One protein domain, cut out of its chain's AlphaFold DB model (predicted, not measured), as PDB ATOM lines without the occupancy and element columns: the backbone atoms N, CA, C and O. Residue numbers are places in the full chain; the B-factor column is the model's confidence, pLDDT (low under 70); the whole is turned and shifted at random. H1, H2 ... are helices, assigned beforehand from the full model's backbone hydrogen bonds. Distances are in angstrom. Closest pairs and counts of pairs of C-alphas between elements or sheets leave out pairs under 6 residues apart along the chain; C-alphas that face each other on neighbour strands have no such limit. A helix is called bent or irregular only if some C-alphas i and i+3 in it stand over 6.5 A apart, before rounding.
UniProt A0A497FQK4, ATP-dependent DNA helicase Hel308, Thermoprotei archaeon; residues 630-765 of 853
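AT A GLANCE: This is residues 630 to 765 of the 853 residues of the protein "ATP-dependent DNA helicase Hel308" of Thermoprotei archaeon (UniProt A0A497FQK4). Picture an L made by helix H4 and the long helical hairpin of H6 and H7: H4 meets the hairpin's open end with its last turns, and the short helix H1 is tucked into the angle between them. H2 crosses H4 nearer its beginning, H5 folds back beside H4's last turns, and the four-residue H3 lies off to one side without touching a helix. The 136 printed residues hold seven named helices, H1 to H7 in chain order, and no named strand; the class is all helix. The whole is compact, with a radius of gyration of the C-alphas of 14.4 A and spans of 43 by 32 by 26 A.

HOW THE PARTS SIT: Look first at H1, residues 638 to 644, which touches the hub, H4, residues 688 to 705; their closest C-alphas, of Tyr 642 and Ala 698, are 5.1 A apart, at a steep tilt of 64 degrees, opposite ways. H1 also touches H6, residues 721 to 744, about perpendicular at 90 degrees, closest at the C-alphas of Ile 644 and Leu 734, 6.5 A. Next comes H2, residues 659 to 669, which touches H4 at residues 692 to 696 alone, about perpendicular at 77 degrees; the C-alphas of Ile 663 and Leu 692 come closest, 6.7 A. H3, residues 678 to 681, touches no helix. H4 and H5, residues 710 to 716, form a hairpin at a shallow tilt of 26 degrees, opposite ways, closest at the C-alphas of Ile 700 and Ile 713, 6.7 A. H6 and H7, residues 748 to 763, form another hairpin, at 19 degrees; the C-alphas of Glu 732 and Arg 758 come closest, 5.1 A. H4 touches H7 with residues 701 to 705 alone, closest at the C-alphas of Ile 705 and Arg 760, 5.5 A, and only just touches H6, with 3 pairs of C-alphas within 8 A. Every O i to N i+4 pair is within hydrogen-bond range in H1, H2, H4, H5 and H6, and 10 of 12 are in H7; H3 is too short for such a pair.

IN THESE COORDINATES: Find C-alpha 638 at (171.533, 165.043, 120.765), where H1 begins; it runs 10.2 A. H2 runs 15.7 A and H3 5.1 A. From C-alpha 688 at (168.796, 178.522, 108.085), H4 runs 25.7 A. H5 follows with 9.9 A, then H6 with 34.6 A. H7, 24.0 A, ends at C-alpha 763, (186.617, 160.585, 126.336); it is irregular, with C-alphas 749 and 752 7.2 A apart.

THE WHOLE: The two C-alphas farthest apart, of Arg 657 and Gly 746, are 43.8 A apart. The printed part has no cut. The link from H1 to H2, residues 645 to 658, is long. Mean pLDDT of the printed part is 92.1, and residue 686 alone is under 70.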
ATOM      1  N   SER A 630     163.309 173.159 127.600       91.69
ATOM      2  CA  SER A 630     162.680 172.762 126.340       91.69
ATOM      3  C   SER A 630     163.051 171.335 125.903       91.69
ATOM      4  O   SER A 630     162.557 170.873 124.875       91.69
ATOM      5  N   ILE A 631     163.916 170.633 126.648       94.19
ATOM      6  CA  ILE A 631     164.302 169.233 126.413       94.19
ATOM      7  C   ILE A 631     163.433 168.335 127.301       94.19
ATOM      8  O   ILE A 631     163.703 168.169 128.488       94.19
ATOM      9  N   THR A 632     162.388 167.745 126.722       89.62
ATOM     10  CA  THR A 632     161.477 166.825 127.427       89.62
ATOM     11  C   THR A 632     162.007 165.391 127.484       89.62
ATOM     12  O   THR A 632     161.895 164.732 128.514       89.62
ATOM     13  N   ASP A 633     162.622 164.909 126.401       92.50
ATOM     14  CA  ASP A 633     163.359 163.643 126.384       92.50
ATOM     15  C   ASP A 633     164.758 163.859 126.969       92.50
ATOM     16  O   ASP A 633     165.685 164.302 126.286       92.50
ATOM     17  N   THR A 634     164.912 163.549 128.257       91.94
ATOM     18  CA  THR A 634     166.198 163.669 128.948       91.94
ATOM     19  C   THR A 634     167.149 162.501 128.690       91.94
ATOM     20  O   THR A 634     168.308 162.605 129.092       91.94
ATOM     21  N   GLN A 635     166.725 161.421 128.021       90.81
ATOM     22  CA  GLN A 635     167.600 160.297 127.654       90.81
ATOM     23  C   GLN A 635     168.338 160.565 126.337       90.81
ATOM     24  O   GLN A 635     169.490 160.159 126.166       90.81
ATOM     25  N   ASN A 636     167.704 161.283 125.410       94.06
ATOM     26  CA  ASN A 636     168.335 161.690 124.163       94.06
ATOM     27  C   ASN A 636     169.446 162.724 124.408       94.06
ATOM     28  O   ASN A 636     169.223 163.819 124.921       94.06
ATOM     29  N   THR A 637     170.667 162.387 123.997       96.06
ATOM     30  CA  THR A 637     171.850 163.244 124.164       96.06
ATOM     31  C   THR A 637     172.002 164.297 123.063       96.06
ATOM     32  O   THR A 637     172.664 165.313 123.288       96.06
ATOM     33  N   PHE A 638     171.378 164.117 121.891       97.62
ATOM     34  CA  PHE A 638     171.533 165.043 120.765       97.62
ATOM     35  C   PHE A 638     170.999 166.464 121.046       97.62
ATOM     36  O   PHE A 638     171.731 167.411 120.748       97.62
ATOM     37  N   PRO A 639     169.814 166.670 121.667       97.50
ATOM     38  CA  PRO A 639     169.322 168.004 122.018       97.50
ATOM     39  C   PRO A 639     170.319 168.831 122.843       97.50
ATOM     40  O   PRO A 639     170.469 170.024 122.596       97.50
ATOM     41  N   TYR A 640     171.059 168.207 123.765       98.19
ATOM     42  CA  TYR A 640     172.075 168.883 124.579       98.19
ATOM     43  C   TYR A 640     173.317 169.282 123.760       98.19
ATOM     44  O   TYR A 640     173.821 170.395 123.916       98.19
ATOM     45  N   LEU A 641     173.786 168.416 122.849       98.19
ATOM     46  CA  LEU A 641     174.885 168.733 121.918       98.19
ATOM     47  C   LEU A 641     174.495 169.847 120.933       98.19
ATOM     48  O   LEU A 641     175.305 170.711 120.597       98.19
ATOM     49  N   TYR A 642     173.239 169.847 120.493       96.56
ATOM     50  CA  TYR A 642     172.667 170.905 119.669       96.56
ATOM     51  C   TYR A 642     172.525 172.217 120.453       96.56
ATOM     52  O   TYR A 642     172.884 173.273 119.934       96.56
ATOM     53  N   LEU A 643     172.110 172.168 121.722       96.44
ATOM     54  CA  LEU A 643     171.986 173.344 122.585       96.44
ATOM     55  C   LEU A 643     173.321 174.076 122.780       96.44
ATOM     56  O   LEU A 643     173.392 175.282 122.556       96.44
ATOM     57  N   ILE A 644     174.399 173.362 123.122       96.69
ATOM     58  CA  ILE A 644     175.723 173.988 123.301       96.69
ATOM     59  C   ILE A 644     176.306 174.544 121.988       96.69
ATOM     60  O   ILE A 644     177.148 175.438 122.029       96.69
ATOM     61  N   SER A 645     175.815 174.115 120.817       94.94
ATOM     62  CA  SER A 645     176.195 174.708 119.519       94.94
ATOM     63  C   SER A 645     175.615 176.113 119.266       94.94
ATOM     64  O   SER A 645     176.006 176.788 118.311       94.94
ATOM     65  N   TYR A 646     174.715 176.598 120.129       93.12
ATOM     66  CA  TYR A 646     174.255 177.990 120.115       93.12
ATOM     67  C   TYR A 646     175.156 178.960 120.895       93.12
ATOM     68  O   TYR A 646     175.063 180.165 120.660       93.12
ATOM     69  N   ALA A 647     176.026 178.459 121.776       92.94
ATOM     70  CA  ALA A 647     176.960 179.268 122.560       92.94
ATOM     71  C   ALA A 647     178.003 179.966 121.653       92.94
ATOM     72  O   ALA A 647     178.611 179.275 120.827       92.94
ATOM     73  N   PRO A 648     178.267 181.286 121.783       89.38
ATOM     74  CA  PRO A 648     179.297 181.981 121.001       89.38
ATOM     75  C   PRO A 648     180.724 181.440 121.190       89.38
ATOM     76  O   PRO A 648     181.585 181.674 120.341       89.38
ATOM     77  N   GLU A 649     180.988 180.711 122.276       90.25
ATOM     78  CA  GLU A 649     182.263 180.032 122.519       90.25
ATOM     79  C   GLU A 649     182.463 178.778 121.643       90.25
ATOM     80  O   GLU A 649     183.604 178.360 121.427       90.25
ATOM     81  N   THR A 650     181.389 178.174 121.120       90.75
ATOM     82  CA  THR A 650     181.462 176.936 120.327       90.75
ATOM     83  C   THR A 650     181.927 177.215 118.893       90.75
ATOM     84  O   THR A 650     181.294 178.001 118.184       90.75
ATOM     85  N   PRO A 651     182.992 176.552 118.393       86.56
ATOM     86  CA  PRO A 651     183.413 176.702 117.002       86.56
ATOM     87  C   PRO A 651     182.368 176.101 116.050       86.56
ATOM     88  O   PRO A 651     182.102 174.900 116.083       86.56
ATOM     89  N   ILE A 652     181.789 176.939 115.185       87.00
ATOM     90  CA  ILE A 652     180.750 176.539 114.226       87.00
ATOM     91  C   ILE A 652     181.383 175.960 112.957       87.00
ATOM     92  O   ILE A 652     182.188 176.604 112.280       87.00
ATOM     93  N   PHE A 653     180.973 174.744 112.594       87.75
ATOM     94  CA  PHE A 653     181.420 174.067 111.380       87.75
ATOM     95  C   PHE A 653     180.435 174.312 110.236       87.75
ATOM     96  O   PHE A 653     179.462 173.581 110.065       87.75
ATOM     97  N   TYR A 654     180.710 175.344 109.439       85.88
ATOM     98  CA  TYR A 654     179.928 175.689 108.250       85.88
ATOM     99  C   TYR A 654     179.869 174.559 107.207       85.88
ATOM    100  O   TYR A 654     180.718 173.653 107.154       85.88
ATOM    101  N   LEU A 655     178.839 174.638 106.362       85.00
ATOM    102  CA  LEU A 655     178.584 173.676 105.296       85.00
ATOM    103  C   LEU A 655     179.545 173.856 104.116       85.00
ATOM    104  O   LEU A 655     179.873 174.968 103.707       85.00
ATOM    105  N   ARG A 656     179.946 172.735 103.521       80.88
ATOM    106  CA  ARG A 656     180.696 172.647 102.265       80.88
ATOM    107  C   ARG A 656     179.767 172.252 101.121       80.88
ATOM    108  O   ARG A 656     178.654 171.759 101.318       80.88
ATOM    109  N   ARG A 657     180.230 172.485  99.891       75.00
ATOM    110  CA  ARG A 657     179.455 172.269  98.660       75.00
ATOM    111  C   ARG A 657     179.026 170.800  98.524       75.00
ATOM    112  O   ARG A 657     179.813 169.966  98.101       75.00
ATOM    113  N   GLY A 658     177.763 170.522  98.840       79.19
ATOM    114  CA  GLY A 658     177.153 169.188  98.774       79.19
ATOM    115  C   GLY A 658     176.597 168.687 100.110       79.19
ATOM    116  O   GLY A 658     175.614 167.951 100.103       79.19
ATOM    117  N   GLU A 659     177.135 169.142 101.248       87.38
ATOM    118  CA  GLU A 659     176.717 168.662 102.579       87.38
ATOM    119  C   GLU A 659     175.261 169.012 102.914       87.38
ATOM    120  O   GLU A 659     174.575 168.215 103.551       87.38
ATOM    121  N   LYS A 660     174.777 170.177 102.454       90.12
ATOM    122  CA  LYS A 660     173.440 170.710 102.764       90.12
ATOM    123  C   LYS A 660     172.329 169.665 102.613       90.12
ATOM    124  O   LYS A 660     171.658 169.370 103.595       90.12
ATOM    125  N   LYS A 661     172.232 168.996 101.456       91.19
ATOM    126  CA  LYS A 661     171.210 167.960 101.202       91.19
ATOM    127  C   LYS A 661     171.272 166.778 102.174       91.19
ATOM    128  O   LYS A 661     170.238 166.207 102.513       91.19
ATOM    129  N   ALA A 662     172.470 166.391 102.616       90.88
ATOM    130  CA  ALA A 662     172.639 165.292 103.563       90.88
ATOM    131  C   ALA A 662     172.165 165.686 104.970       90.88
ATOM    132  O   ALA A 662     171.526 164.882 105.647       90.88
ATOM    133  N   ILE A 663     172.420 166.930 105.389       93.69
ATOM    134  CA  ILE A 663     171.992 167.443 106.698       93.69
ATOM    135  C   ILE A 663     170.502 167.806 106.698       93.69
ATOM    136  O   ILE A 663     169.827 167.515 107.677       93.69
ATOM    137  N   GLU A 664     169.949 168.324 105.599       93.88
ATOM    138  CA  GLU A 664     168.499 168.501 105.406       93.88
ATOM    139  C   GLU A 664     167.748 167.160 105.481       93.88
ATOM    140  O   GLU A 664     166.722 167.054 106.154       93.88
ATOM    141  N   SER A 665     168.282 166.112 104.841       94.25
ATOM    142  CA  SER A 665     167.733 164.751 104.910       94.25
ATOM    143  C   SER A 665     167.819 164.169 106.326       94.25
ATOM    144  O   SER A 665     166.841 163.623 106.838       94.25
ATOM    145  N   TRP A 666     168.957 164.350 107.010       94.69
ATOM    146  CA  TRP A 666     169.106 163.939 108.407       94.69
ATOM    147  C   TRP A 666     168.123 164.682 109.324       94.69
ATOM    148  O   TRP A 666     167.413 164.039 110.095       94.69
ATOM    149  N   LEU A 667     168.016 166.007 109.186       94.75
ATOM    150  CA  LEU A 667     167.094 166.872 109.926       94.75
ATOM    151  C   LEU A 667     165.637 166.434 109.741       94.75
ATOM    152  O   LEU A 667     164.909 166.326 110.724       94.75
ATOM    153  N   LYS A 668     165.216 166.117 108.509       93.94
ATOM    154  CA  LYS A 668     163.862 165.611 108.233       93.94
ATOM    155  C   LYS A 668     163.548 164.336 109.025       93.94
ATOM    156  O   LYS A 668     162.431 164.186 109.512       93.94
ATOM    157  N   ASN A 669     164.529 163.448 109.178       95.25
ATOM    158  CA  ASN A 669     164.368 162.172 109.877       95.25
ATOM    159  C   ASN A 669     164.502 162.287 111.411       95.25
ATOM    160  O   ASN A 669     164.063 161.388 112.119       95.25
ATOM    161  N   HIS A 670     165.078 163.381 111.925       95.12
ATOM    162  CA  HIS A 670     165.347 163.601 113.356       95.12
ATOM    163  C   HIS A 670     164.732 164.917 113.870       95.12
ATOM    164  O   HIS A 670     165.234 165.524 114.813       95.12
ATOM    165  N   ALA A 671     163.639 165.382 113.257       91.69
ATOM    166  CA  ALA A 671     163.039 166.687 113.550       91.69
ATOM    167  C   ALA A 671     162.618 166.858 115.025       91.69
ATOM    168  O   ALA A 671     162.659 167.966 115.553       91.69
ATOM    169  N   THR A 672     162.271 165.763 115.710       91.38
ATOM    170  CA  THR A 672     161.937 165.737 117.146       91.38
ATOM    171  C   THR A 672     163.146 165.897 118.073       91.38
ATOM    172  O   THR A 672     162.964 166.153 119.258       91.38
ATOM    173  N   TRP A 673     164.378 165.766 117.568       93.31
ATOM    174  CA  TRP A 673     165.618 165.949 118.341       93.31
ATOM    175  C   TRP A 673     166.103 167.410 118.336       93.31
ATOM    176  O   TRP A 673     167.120 167.735 118.950       93.31
ATOM    177  N   ILE A 674     165.404 168.293 117.617       92.19
ATOM    178  CA  ILE A 674     165.754 169.702 117.450       92.19
ATOM    179  C   ILE A 674     164.922 170.560 118.399       92.19
ATOM    180  O   ILE A 674     163.694 170.554 118.353       92.19
ATOM    181  N   ILE A 675     165.601 171.345 119.240       89.69
ATOM    182  CA  ILE A 675     164.944 172.255 120.186       89.69
ATOM    183  C   ILE A 675     164.192 173.346 119.409       89.69
ATOM    184  O   ILE A 675     164.801 174.245 118.828       89.69
ATOM    185  N   ASN A 676     162.862 173.280 119.435       84.44
ATOM    186  CA  ASN A 676     161.955 174.271 118.857       84.44
ATOM    187  C   ASN A 676     161.266 175.059 119.983       84.44
ATOM    188  O   ASN A 676     160.117 174.797 120.327       84.44
ATOM    189  N   SER A 677     162.001 175.994 120.588       84.12
ATOM    190  CA  SER A 677     161.556 176.749 121.765       84.12
ATOM    191  C   SER A 677     161.426 178.238 121.479       84.12
ATOM    192  O   SER A 677     162.375 178.884 121.033       84.12
ATOM    193  N   GLU A 678     160.260 178.801 121.786       84.56
ATOM    194  CA  GLU A 678     159.972 180.221 121.575       84.56
ATOM    195  C   GLU A 678     160.712 181.129 122.577       84.56
ATOM    196  O   GLU A 678     161.004 182.283 122.269       84.56
ATOM    197  N   GLU A 679     161.090 180.620 123.759       83.00
ATOM    198  CA  GLU A 679     161.987 181.341 124.680       83.00
ATOM    199  C   GLU A 679     163.420 181.434 124.133       83.00
ATOM    200  O   GLU A 679     164.114 182.422 124.395       83.00
ATOM    201  N   LEU A 680     163.851 180.416 123.377       84.00
ATOM    202  CA  LEU A 680     165.186 180.334 122.785       84.00
ATOM    203  C   LEU A 680     165.291 181.173 121.502       84.00
ATOM    204  O   LEU A 680     166.249 181.930 121.375       84.00
ATOM    205  N   LYS A 681     164.294 181.123 120.601       86.19
ATOM    206  CA  LYS A 681     164.230 181.978 119.388       86.19
ATOM    207  C   LYS A 681     164.268 183.479 119.702       86.19
ATOM    208  O   LYS A 681     164.804 184.254 118.926       86.19
ATOM    209  N   LYS A 682     163.755 183.893 120.866       85.06
ATOM    210  CA  LYS A 682     163.852 185.284 121.358       85.06
ATOM    211  C   LYS A 682     165.275 185.726 121.724       85.06
ATOM    212  O   LYS A 682     165.477 186.902 122.005       85.06
ATOM    213  N   LEU A 683     166.235 184.801 121.771       82.50
ATOM    214  CA  LEU A 683     167.666 185.100 121.839       82.50
ATOM    215  C   LEU A 683     168.327 184.857 120.477       82.50
ATOM    216  O   LEU A 683     168.979 185.744 119.939       82.50
ATOM    217  N   VAL A 684     168.181 183.641 119.944       83.06
ATOM    218  CA  VAL A 684     169.035 183.135 118.865       83.06
ATOM    219  C   VAL A 684     168.488 183.465 117.477       83.06
ATOM    220  O   VAL A 684     167.326 183.214 117.176       83.06
ATOM    221  N   GLU A 685     169.367 183.970 116.615       73.19
ATOM    222  CA  GLU A 685     169.066 184.289 115.219       73.19
ATOM    223  C   GLU A 685     168.593 183.058 114.423       73.19
ATOM    224  O   GLU A 685     169.181 181.974 114.513       73.19
ATOM    225  N   ASP A 686     167.530 183.247 113.633       68.12
ATOM    226  CA  ASP A 686     166.825 182.203 112.876       68.12
ATOM    227  C   ASP A 686     167.357 182.041 111.436       68.12
ATOM    228  O   ASP A 686     166.596 181.835 110.490       68.12
ATOM    229  N   ASP A 687     168.679 182.141 111.246       85.88
ATOM    230  CA  ASP A 687     169.288 181.826 109.951       85.88
ATOM    231  C   ASP A 687     169.321 180.307 109.693       85.88
ATOM    232  O   ASP A 687     169.676 179.490 110.554       85.88
ATOM    233  N   TYR A 688     168.955 179.921 108.470       88.62
ATOM    234  CA  TYR A 688     168.796 178.522 108.085       88.62
ATOM    235  C   TYR A 688     170.132 177.809 107.841       88.62
ATOM    236  O   TYR A 688     170.291 176.658 108.256       88.62
ATOM    237  N   GLU A 689     171.113 178.468 107.218       88.25
ATOM    238  CA  GLU A 689     172.434 177.868 106.980       88.25
ATOM    239  C   GLU A 689     173.206 177.719 108.298       88.25
ATOM    240  O   GLU A 689     173.827 176.683 108.548       88.25
ATOM    241  N   LEU A 690     173.095 178.701 109.195       88.00
ATOM    242  CA  LEU A 690     173.650 178.676 110.543       88.00
ATOM    243  C   LEU A 690     172.991 177.592 111.406       88.00
ATOM    244  O   LEU A 690     173.690 176.889 112.138       88.00
ATOM    245  N   ARG A 691     171.670 177.381 111.290       90.81
ATOM    246  CA  ARG A 691     170.976 176.228 111.895       90.81
ATOM    247  C   ARG A 691     171.549 174.902 111.385       90.81
ATOM    248  O   ARG A 691     171.845 174.024 112.194       90.81
ATOM    249  N   LEU A 692     171.750 174.743 110.076       93.31
ATOM    250  CA  LEU A 692     172.342 173.520 109.516       93.31
ATOM    251  C   LEU A 692     173.817 173.336 109.934       93.31
ATOM    252  O   LEU A 692     174.230 172.213 110.224       93.31
ATOM    253  N   ALA A 693     174.601 174.412 110.044       92.88
ATOM    254  CA  ALA A 693     175.976 174.383 110.553       92.88
ATOM    255  C   ALA A 693     176.047 174.018 112.051       92.88
ATOM    256  O   ALA A 693     176.942 173.285 112.483       92.88
ATOM    257  N   ARG A 694     175.066 174.453 112.852       93.94
ATOM    258  CA  ARG A 694     174.872 174.009 114.243       93.94
ATOM    259  C   ARG A 694     174.541 172.517 114.326       93.94
ATOM    260  O   ARG A 694     175.185 171.798 115.085       93.94
ATOM    261  N   ILE A 695     173.647 172.017 113.468       95.56
ATOM    262  CA  ILE A 695     173.365 170.573 113.347       95.56
ATOM    263  C   ILE A 695     174.629 169.797 112.935       95.56
ATOM    264  O   ILE A 695     174.926 168.774 113.547       95.56
ATOM    265  N   LYS A 696     175.427 170.291 111.975       96.06
ATOM    266  CA  LYS A 696     176.730 169.693 111.614       96.06
ATOM    267  C   LYS A 696     177.679 169.617 112.814       96.06
ATOM    268  O   LYS A 696     178.297 168.582 113.049       96.06
ATOM    269  N   THR A 697     177.763 170.696 113.588       96.25
ATOM    270  CA  THR A 697     178.612 170.799 114.785       96.25
ATOM    271  C   THR A 697     178.185 169.792 115.862       96.25
ATOM    272  O   THR A 697     179.023 169.061 116.393       96.25
ATOM    273  N   ALA A 698     176.880 169.660 116.114       97.69
ATOM    274  CA  ALA A 698     176.327 168.643 117.007       97.69
ATOM    275  C   ALA A 698     176.536 167.207 116.484       97.69
ATOM    276  O   ALA A 698     176.825 166.310 117.272       97.69
ATOM    277  N   LEU A 699     176.458 166.977 115.168       97.75
ATOM    278  CA  LEU A 699     176.697 165.666 114.542       97.75
ATOM    279  C   LEU A 699     178.154 165.190 114.646       97.75
ATOM    280  O   LEU A 699     178.383 163.989 114.801       97.75
ATOM    281  N   ILE A 700     179.134 166.099 114.610       97.56
ATOM    282  CA  ILE A 700     180.548 165.770 114.867       97.56
ATOM    283  C   ILE A 700     180.698 165.190 116.284       97.56
ATOM    284  O   ILE A 700     181.264 164.109 116.458       97.56
ATOM    285  N   LEU A 701     180.124 165.867 117.285       98.06
ATOM    286  CA  LEU A 701     180.112 165.407 118.679       98.06
ATOM    287  C   LEU A 701     179.295 164.121 118.862       98.06
ATOM    288  O   LEU A 701     179.721 163.230 119.591       98.06
ATOM    289  N   TYR A 702     178.154 163.994 118.181       98.06
ATOM    290  CA  TYR A 702     177.291 162.818 118.271       98.06
ATOM    291  C   TYR A 702     177.976 161.558 117.727       98.06
ATOM    292  O   TYR A 702     177.908 160.503 118.353       98.06
ATOM    293  N   ASN A 703     178.700 161.657 116.608       97.81
ATOM    294  CA  ASN A 703     179.505 160.542 116.103       97.81
ATOM    295  C   ASN A 703     180.659 160.198 117.064       97.81
ATOM    296  O   ASN A 703     180.937 159.021 117.292       97.81
ATOM    297  N   TRP A 704     181.294 161.210 117.665       97.38
ATOM    298  CA  TRP A 704     182.386 161.035 118.630       97.38
ATOM    299  C   TRP A 704     181.945 160.294 119.903       97.38
ATOM    300  O   TRP A 704     182.600 159.330 120.297       97.38
ATOM    301  N   ILE A 705     180.804 160.656 120.505       97.69
ATOM    302  CA  ILE A 705     180.265 159.948 121.685       97.69
ATOM    303  C   ILE A 705     179.636 158.589 121.364       97.69
ATOM    304  O   ILE A 705     179.299 157.847 122.280       97.69
ATOM    305  N   ASN A 706     179.428 158.252 120.092       96.69
ATOM    306  CA  ASN A 706     178.916 156.941 119.675       96.69
ATOM    307  C   ASN A 706     180.015 156.027 119.112       96.69
ATOM    308  O   ASN A 706     179.715 154.987 118.534       96.69
ATOM    309  N   GLU A 707     181.282 156.379 119.356       95.75
ATOM    310  CA  GLU A 707     182.476 155.586 119.043       95.75
ATOM    311  C   GLU A 707     182.759 155.332 117.557       95.75
ATOM    312  O   GLU A 707     183.611 154.501 117.239       95.75
ATOM    313  N   ILE A 708     182.194 156.140 116.653       95.50
ATOM    314  CA  ILE A 708     182.648 156.194 115.255       95.50
ATOM    315  C   ILE A 708     184.145 156.537 115.232       95.50
ATOM    316  O   ILE A 708     184.595 157.408 115.992       95.50
ATOM    317  N   ASP A 709     184.942 155.825 114.431       89.19
ATOM    318  CA  ASP A 709     186.397 156.014 114.420       89.19
ATOM    319  C   ASP A 709     186.782 157.471 114.136       89.19
ATOM    320  O   ASP A 709     186.132 158.166 113.352       89.19
ATOM    321  N   GLU A 710     187.851 157.936 114.784       89.31
ATOM    322  CA  GLU A 710     188.307 159.316 114.651       89.31
ATOM    323  C   GLU A 710     188.569 159.673 113.182       89.31
ATOM    324  O   GLU A 710     188.047 160.681 112.715       89.31
ATOM    325  N   ASN A 711     189.242 158.816 112.409       86.50
ATOM    326  CA  ASN A 711     189.536 159.099 111.001       86.50
ATOM    327  C   ASN A 711     188.256 159.221 110.166       86.50
ATOM    328  O   ASN A 711     188.146 160.140 109.358       86.50
ATOM    329  N   ILE A 712     187.252 158.377 110.429       89.38
ATOM    330  CA  ILE A 712     185.944 158.442 109.763       89.38
ATOM    331  C   ILE A 712     185.238 159.769 110.078       89.38
ATOM    332  O   ILE A 712     184.651 160.369 109.181       89.38
ATOM    333  N   ILE A 713     185.307 160.273 111.317       91.19
ATOM    334  CA  ILE A 713     184.749 161.592 111.683       91.19
ATOM    335  C   ILE A 713     185.506 162.716 110.965       91.19
ATOM    336  O   ILE A 713     184.884 163.599 110.369       91.19
ATOM    337  N   LEU A 714     186.838 162.681 111.019       86.94
ATOM    338  CA  LEU A 714     187.713 163.700 110.441       86.94
ATOM    339  C   LEU A 714     187.538 163.803 108.920       86.94
ATOM    340  O   LEU A 714     187.421 164.906 108.390       86.94
ATOM    341  N   GLU A 715     187.444 162.672 108.222       85.25
ATOM    342  CA  GLU A 715     187.226 162.617 106.775       85.25
ATOM    343  C   GLU A 715     185.783 162.990 106.402       85.25
ATOM    344  O   GLU A 715     185.585 163.869 105.565       85.25
ATOM    345  N   ARG A 716     184.766 162.422 107.070       86.88
ATOM    346  CA  ARG A 716     183.337 162.649 106.752       86.88
ATOM    347  C   ARG A 716     182.892 164.106 106.872       86.88
ATOM    348  O   ARG A 716     182.008 164.520 106.128       86.88
ATOM    349  N   PHE A 717     183.449 164.861 107.819       87.44
ATOM    350  CA  PHE A 717     183.154 166.290 108.000       87.44
ATOM    351  C   PHE A 717     184.288 167.206 107.489       87.44
ATOM    352  O   PHE A 717     184.193 168.435 107.595       87.44
ATOM    353  N   GLU A 718     185.346 166.604 106.933       82.19
ATOM    354  CA  GLU A 718     186.572 167.222 106.415       82.19
ATOM    355  C   GLU A 718     187.291 168.172 107.412       82.19
ATOM    356  O   GLU A 718     187.750 169.266 107.040       82.19
ATOM    357  N   ILE A 719     187.372 167.775 108.687       86.06
ATOM    358  CA  ILE A 719     187.985 168.515 109.810       86.06
ATOM    359  C   ILE A 719     189.324 167.887 110.248       86.06
ATOM    360  O   ILE A 719     189.593 166.726 109.956       86.06
ATOM    361  N   GLY A 720     190.176 168.631 110.964       82.12
ATOM    362  CA  GLY A 720     191.433 168.099 111.515       82.12
ATOM    363  C   GLY A 720     191.319 167.628 112.978       82.12
ATOM    364  O   GLY A 720     190.454 168.129 113.702       82.12
ATOM    365  N   PRO A 721     192.220 166.744 113.466       82.31
ATOM    366  CA  PRO A 721     192.263 166.320 114.872       82.31
ATOM    367  C   PRO A 721     192.271 167.492 115.860       82.31
ATOM    368  O   PRO A 721     191.608 167.457 116.894       82.31
ATOM    369  N   GLY A 722     192.976 168.578 115.521       79.00
ATOM    370  CA  GLY A 722     193.007 169.795 116.337       79.00
ATOM    371  C   GLY A 722     191.659 170.518 116.448       79.00
ATOM    372  O   GLY A 722     191.413 171.166 117.462       79.00
ATOM    373  N   ASP A 723     190.772 170.385 115.455       84.88
ATOM    374  CA  ASP A 723     189.421 170.962 115.494       84.88
ATOM    375  C   ASP A 723     188.484 170.123 116.357       84.88
ATOM    376  O   ASP A 723     187.758 170.667 117.185       84.88
ATOM    377  N   LEU A 724     188.535 168.796 116.196       90.56
ATOM    378  CA  LEU A 724     187.771 167.860 117.017       90.56
ATOM    379  C   LEU A 724     188.184 167.976 118.492       90.56
ATOM    380  O   LEU A 724     187.326 168.034 119.371       90.56
ATOM    381  N   HIS A 725     189.485 168.115 118.770       88.44
ATOM    382  CA  HIS A 725     190.001 168.347 120.119       88.44
ATOM    383  C   HIS A 725     189.556 169.698 120.707       88.44
ATOM    384  O   HIS A 725     189.172 169.762 121.872       88.44
ATOM    385  N   ALA A 726     189.547 170.773 119.911       84.19
ATOM    386  CA  ALA A 726     189.038 172.071 120.360       84.19
ATOM    387  C   ALA A 726     187.523 172.035 120.636       84.19
ATOM    388  O   ALA A 726     187.078 172.502 121.685       84.19
ATOM    389  N   LEU A 727     186.736 171.434 119.736       94.06
ATOM    390  CA  LEU A 727     185.286 171.292 119.887       94.06
ATOM    391  C   LEU A 727     184.930 170.452 121.121       94.06
ATOM    392  O   LEU A 727     184.046 170.841 121.880       94.06
ATOM    393  N   THR A 728     185.624 169.336 121.352       95.31
ATOM    394  CA  THR A 728     185.406 168.469 122.527       95.31
ATOM    395  C   THR A 728     185.811 169.141 123.838       95.31
ATOM    396  O   THR A 728     185.055 169.038 124.800       95.31
ATOM    397  N   GLN A 729     186.914 169.900 123.881       91.56
ATOM    398  CA  GLN A 729     187.290 170.692 125.065       91.56
ATOM    399  C   GLN A 729     186.254 171.769 125.410       91.56
ATOM    400  O   GLN A 729     185.836 171.866 126.564       91.56
ATOM    401  N   VAL A 730     185.810 172.559 124.424       94.06
ATOM    402  CA  VAL A 730     184.758 173.571 124.644       94.06
ATOM    403  C   VAL A 730     183.451 172.896 125.063       94.06
ATOM    404  O   VAL A 730     182.804 173.342 126.007       94.06
ATOM    405  N   SER A 731     183.093 171.778 124.430       97.75
ATOM    406  CA  SER A 731     181.854 171.058 124.733       97.75
ATOM    407  C   SER A 731     181.860 170.409 126.118       97.75
ATOM    408  O   SER A 731     180.829 170.435 126.781       97.75
ATOM    409  N   GLU A 732     182.990 169.879 126.603       96.50
ATOM    410  CA  GLU A 732     183.100 169.396 127.989       96.50
ATOM    411  C   GLU A 732     182.807 170.529 128.984       96.50
ATOM    412  O   GLU A 732     182.008 170.363 129.906       96.50
ATOM    413  N   TRP A 733     183.430 171.692 128.780       96.12
ATOM    414  CA  TRP A 733     183.279 172.859 129.649       96.12
ATOM    415  C   TRP A 733     181.863 173.452 129.605       96.12
ATOM    416  O   TRP A 733     181.309 173.786 130.655       96.12
ATOM    417  N   LEU A 734     181.227 173.507 128.431       98.06
ATOM    418  CA  LEU A 734     179.835 173.949 128.298       98.06
ATOM    419  C   LEU A 734     178.834 172.940 128.886       98.06
ATOM    420  O   LEU A 734     177.856 173.357 129.500       98.06
ATOM    421  N   LEU A 735     179.084 171.630 128.779       98.38
ATOM    422  CA  LEU A 735     178.260 170.600 129.431       98.38
ATOM    423  C   LEU A 735     178.431 170.599 130.955       98.38
ATOM    424  O   LEU A 735     177.449 170.431 131.678       98.38
ATOM    425  N   TYR A 736     179.644 170.848 131.456       97.81
ATOM    426  CA  TYR A 736     179.871 171.080 132.884       97.81
ATOM    427  C   TYR A 736     179.144 172.338 133.375       97.81
ATOM    428  O   TYR A 736     178.438 172.295 134.381       97.81
ATOM    429  N   SER A 737     179.245 173.432 132.620       97.88
ATOM    430  CA  SER A 737     178.534 174.676 132.919       97.88
ATOM    431  C   SER A 737     177.018 174.465 132.922       97.88
ATOM    432  O   SER A 737     176.337 174.920 133.835       97.88
ATOM    433  N   ALA A 738     176.480 173.703 131.964       98.38
ATOM    434  CA  ALA A 738     175.068 173.337 131.933       98.38
ATOM    435  C   ALA A 738     174.645 172.489 133.141       98.38
ATOM    436  O   ALA A 738     173.582 172.745 133.702       98.38
ATOM    437  N   TYR A 739     175.470 171.533 133.584       98.44
ATOM    438  CA  TYR A 739     175.220 170.752 134.802       98.44
ATOM    439  C   TYR A 739     175.130 171.654 136.044       98.44
ATOM    440  O   TYR A 739     174.178 171.557 136.817       98.44
ATOM    441  N   GLU A 740     176.080 172.575 136.220       98.12
ATOM    442  CA  GLU A 740     176.110 173.487 137.371       98.12
ATOM    443  C   GLU A 740     174.968 174.519 137.343       98.12
ATOM    444  O   GLU A 740     174.356 174.794 138.378       98.12
ATOM    445  N   LEU A 741     174.610 175.041 136.164       98.06
ATOM    446  CA  LEU A 741     173.461 175.937 135.988       98.06
ATOM    447  C   LEU A 741     172.120 175.224 136.226       98.06
ATOM    448  O   LEU A 741     171.253 175.783 136.901       98.06
ATOM    449  N   ALA A 742     171.953 173.993 135.731       97.88
ATOM    450  CA  ALA A 742     170.771 173.162 135.977       97.88
ATOM    451  C   ALA A 742     170.593 172.879 137.476       97.88
ATOM    452  O   ALA A 742     169.511 173.075 138.028       97.88
ATOM    453  N   LYS A 743     171.688 172.506 138.150       97.44
ATOM    454  CA  LYS A 743     171.758 172.209 139.588       97.44
ATOM    455  C   LYS A 743     171.363 173.407 140.451       97.44
ATOM    456  O   LYS A 743     170.562 173.247 141.367       97.44
ATOM    457  N   LEU A 744     171.859 174.608 140.139       96.31
ATOM    458  CA  LEU A 744     171.437 175.841 140.824       96.31
ATOM    459  C   LEU A 744     170.001 176.272 140.494       96.31
ATOM    460  O   LEU A 744     169.386 176.976 141.291       96.31
ATOM    461  N   SER A 745     169.472 175.862 139.341       96.25
ATOM    462  CA  SER A 745     168.118 176.210 138.886       96.25
ATOM    463  C   SER A 745     167.057 175.167 139.258       96.25
ATOM    464  O   SER A 745     165.911 175.300 138.838       96.25
ATOM    465  N   GLY A 746     167.423 174.130 140.022       95.88
ATOM    466  CA  GLY A 746     166.517 173.066 140.469       95.88
ATOM    467  C   GLY A 746     166.155 172.013 139.412       95.88
ATOM    468  O   GLY A 746     165.341 171.142 139.701       95.88
ATOM    469  N   MET A 747     166.764 172.055 138.222       96.56
ATOM    470  CA  MET A 747     166.449 171.186 137.075       96.56
ATOM    471  C   MET A 747     167.131 169.812 137.207       96.56
ATOM    472  O   MET A 747     168.049 169.453 136.461       96.56
ATOM    473  N   SER A 748     166.731 169.071 138.240       96.25
ATOM    474  CA  SER A 748     167.309 167.784 138.657       96.25
ATOM    475  C   SER A 748     167.330 166.715 137.553       96.25
ATOM    476  O   SER A 748     168.276 165.931 137.446       96.25
ATOM    477  N   GLU A 749     166.318 166.738 136.692       96.50
ATOM    478  CA  GLU A 749     166.023 165.823 135.595       96.50
ATOM    479  C   GLU A 749     167.110 165.778 134.511       96.50
ATOM    480  O   GLU A 749     167.296 164.740 133.874       96.50
ATOM    481  N   HIS A 750     167.884 166.854 134.338       97.81
ATOM    482  CA  HIS A 750     168.996 166.890 133.383       97.81
ATOM    483  C   HIS A 750     170.333 166.428 133.983       97.81
ATOM    484  O   HIS A 750     171.265 166.131 133.236       97.81
ATOM    485  N   LEU A 751     170.476 166.381 135.316       97.69
ATOM    486  CA  LEU A 751     171.788 166.273 135.973       97.69
ATOM    487  C   LEU A 751     172.520 164.965 135.658       97.69
ATOM    488  O   LEU A 751     173.727 164.985 135.411       97.69
ATOM    489  N   SER A 752     171.799 163.840 135.627       96.56
ATOM    490  CA  SER A 752     172.368 162.532 135.268       96.56
ATOM    491  C   SER A 752     172.901 162.539 133.831       96.56
ATOM    492  O   SER A 752     174.058 162.186 133.589       96.56
ATOM    493  N   THR A 753     172.089 163.022 132.886       97.44
ATOM    494  CA  THR A 753     172.432 163.076 131.462       97.44
ATOM    495  C   THR A 753     173.574 164.046 131.193       97.44
ATOM    496  O   THR A 753     174.523 163.670 130.518       97.44
ATOM    497  N   LEU A 754     173.550 165.254 131.762       98.12
ATOM    498  CA  LEU A 754     174.619 166.246 131.594       98.12
ATOM    499  C   LEU A 754     175.958 165.753 132.162       98.12
ATOM    500  O   LEU A 754     176.988 165.887 131.500       98.12
ATOM    501  N   HIS A 755     175.952 165.122 133.341       96.62
ATOM    502  CA  HIS A 755     177.156 164.533 133.933       96.62
ATOM    503  C   HIS A 755     177.734 163.406 133.060       96.62
ATOM    504  O   HIS A 755     178.932 163.396 132.771       96.62
ATOM    505  N   ARG A 756     176.896 162.461 132.612       96.81
ATOM    506  CA  ARG A 756     177.330 161.361 131.732       96.81
ATOM    507  C   ARG A 756     177.810 161.879 130.377       96.81
ATOM    508  O   ARG A 756     178.895 161.516 129.933       96.81
ATOM    509  N   LEU A 757     177.049 162.774 129.751       97.88
ATOM    510  CA  LEU A 757     177.353 163.346 128.441       97.88
ATOM    511  C   LEU A 757     178.661 164.150 128.450       97.88
ATOM    512  O   LEU A 757     179.418 164.054 127.487       97.88
ATOM    513  N   ARG A 758     178.978 164.863 129.542       97.31
ATOM    514  CA  ARG A 758     180.296 165.494 129.744       97.31
ATOM    515  C   ARG A 758     181.423 164.467 129.609       97.31
ATOM    516  O   ARG A 758     182.327 164.659 128.799       97.31
ATOM    517  N   GLU A 759     181.371 163.380 130.377       96.31
ATOM    518  CA  GLU A 759     182.413 162.341 130.370       96.31
ATOM    519  C   GLU A 759     182.473 161.623 129.004       96.31
ATOM    520  O   GLU A 759     183.559 161.391 128.471       96.31
ATOM    521  N   ARG A 760     181.320 161.363 128.368       97.81
ATOM    522  CA  ARG A 760     181.245 160.815 127.001       97.81
ATOM    523  C   ARG A 760     181.907 161.722 125.962       97.81
ATOM    524  O   ARG A 760     182.675 161.225 125.141       97.81
ATOM    525  N   VAL A 761     181.661 163.035 126.002       97.69
ATOM    526  CA  VAL A 761     182.277 164.030 125.099       97.69
ATOM    527  C   VAL A 761     183.780 164.159 125.339       97.69
ATOM    528  O   VAL A 761     184.553 164.197 124.385       97.69
ATOM    529  N   LYS A 762     184.205 164.167 126.600       95.06
ATOM    530  CA  LYS A 762     185.611 164.237 127.021       95.06
ATOM    531  C   LYS A 762     186.445 163.039 126.558       95.06
ATOM    532  O   LYS A 762     187.584 163.215 126.135       95.06
ATOM    533  N   HIS A 763     185.885 161.827 126.620       95.25
ATOM    534  CA  HIS A 763     186.617 160.585 126.336       95.25
ATOM    535  C   HIS A 763     186.294 159.937 124.972       95.25
ATOM    536  O   HIS A 763     187.061 159.085 124.520       95.25
ATOM    537  N   GLY A 764     185.209 160.341 124.303       96.69
ATOM    538  CA  GLY A 764     184.776 159.807 123.003       96.69
ATOM    539  C   GLY A 764     184.182 158.406 123.094       96.69
ATOM    540  O   GLY A 764     184.629 157.499 122.389       96.69
ATOM    541  N   VAL A 765     183.230 158.217 124.014       97.00
ATOM    542  CA  VAL A 765     182.662 156.902 124.353       97.00
ATOM    543  C   VAL A 765     181.148 156.905 124.563       97.00
ATOM    544  O   VAL A 765     180.551 157.939 124.876       97.00
TER     545      VAL A 765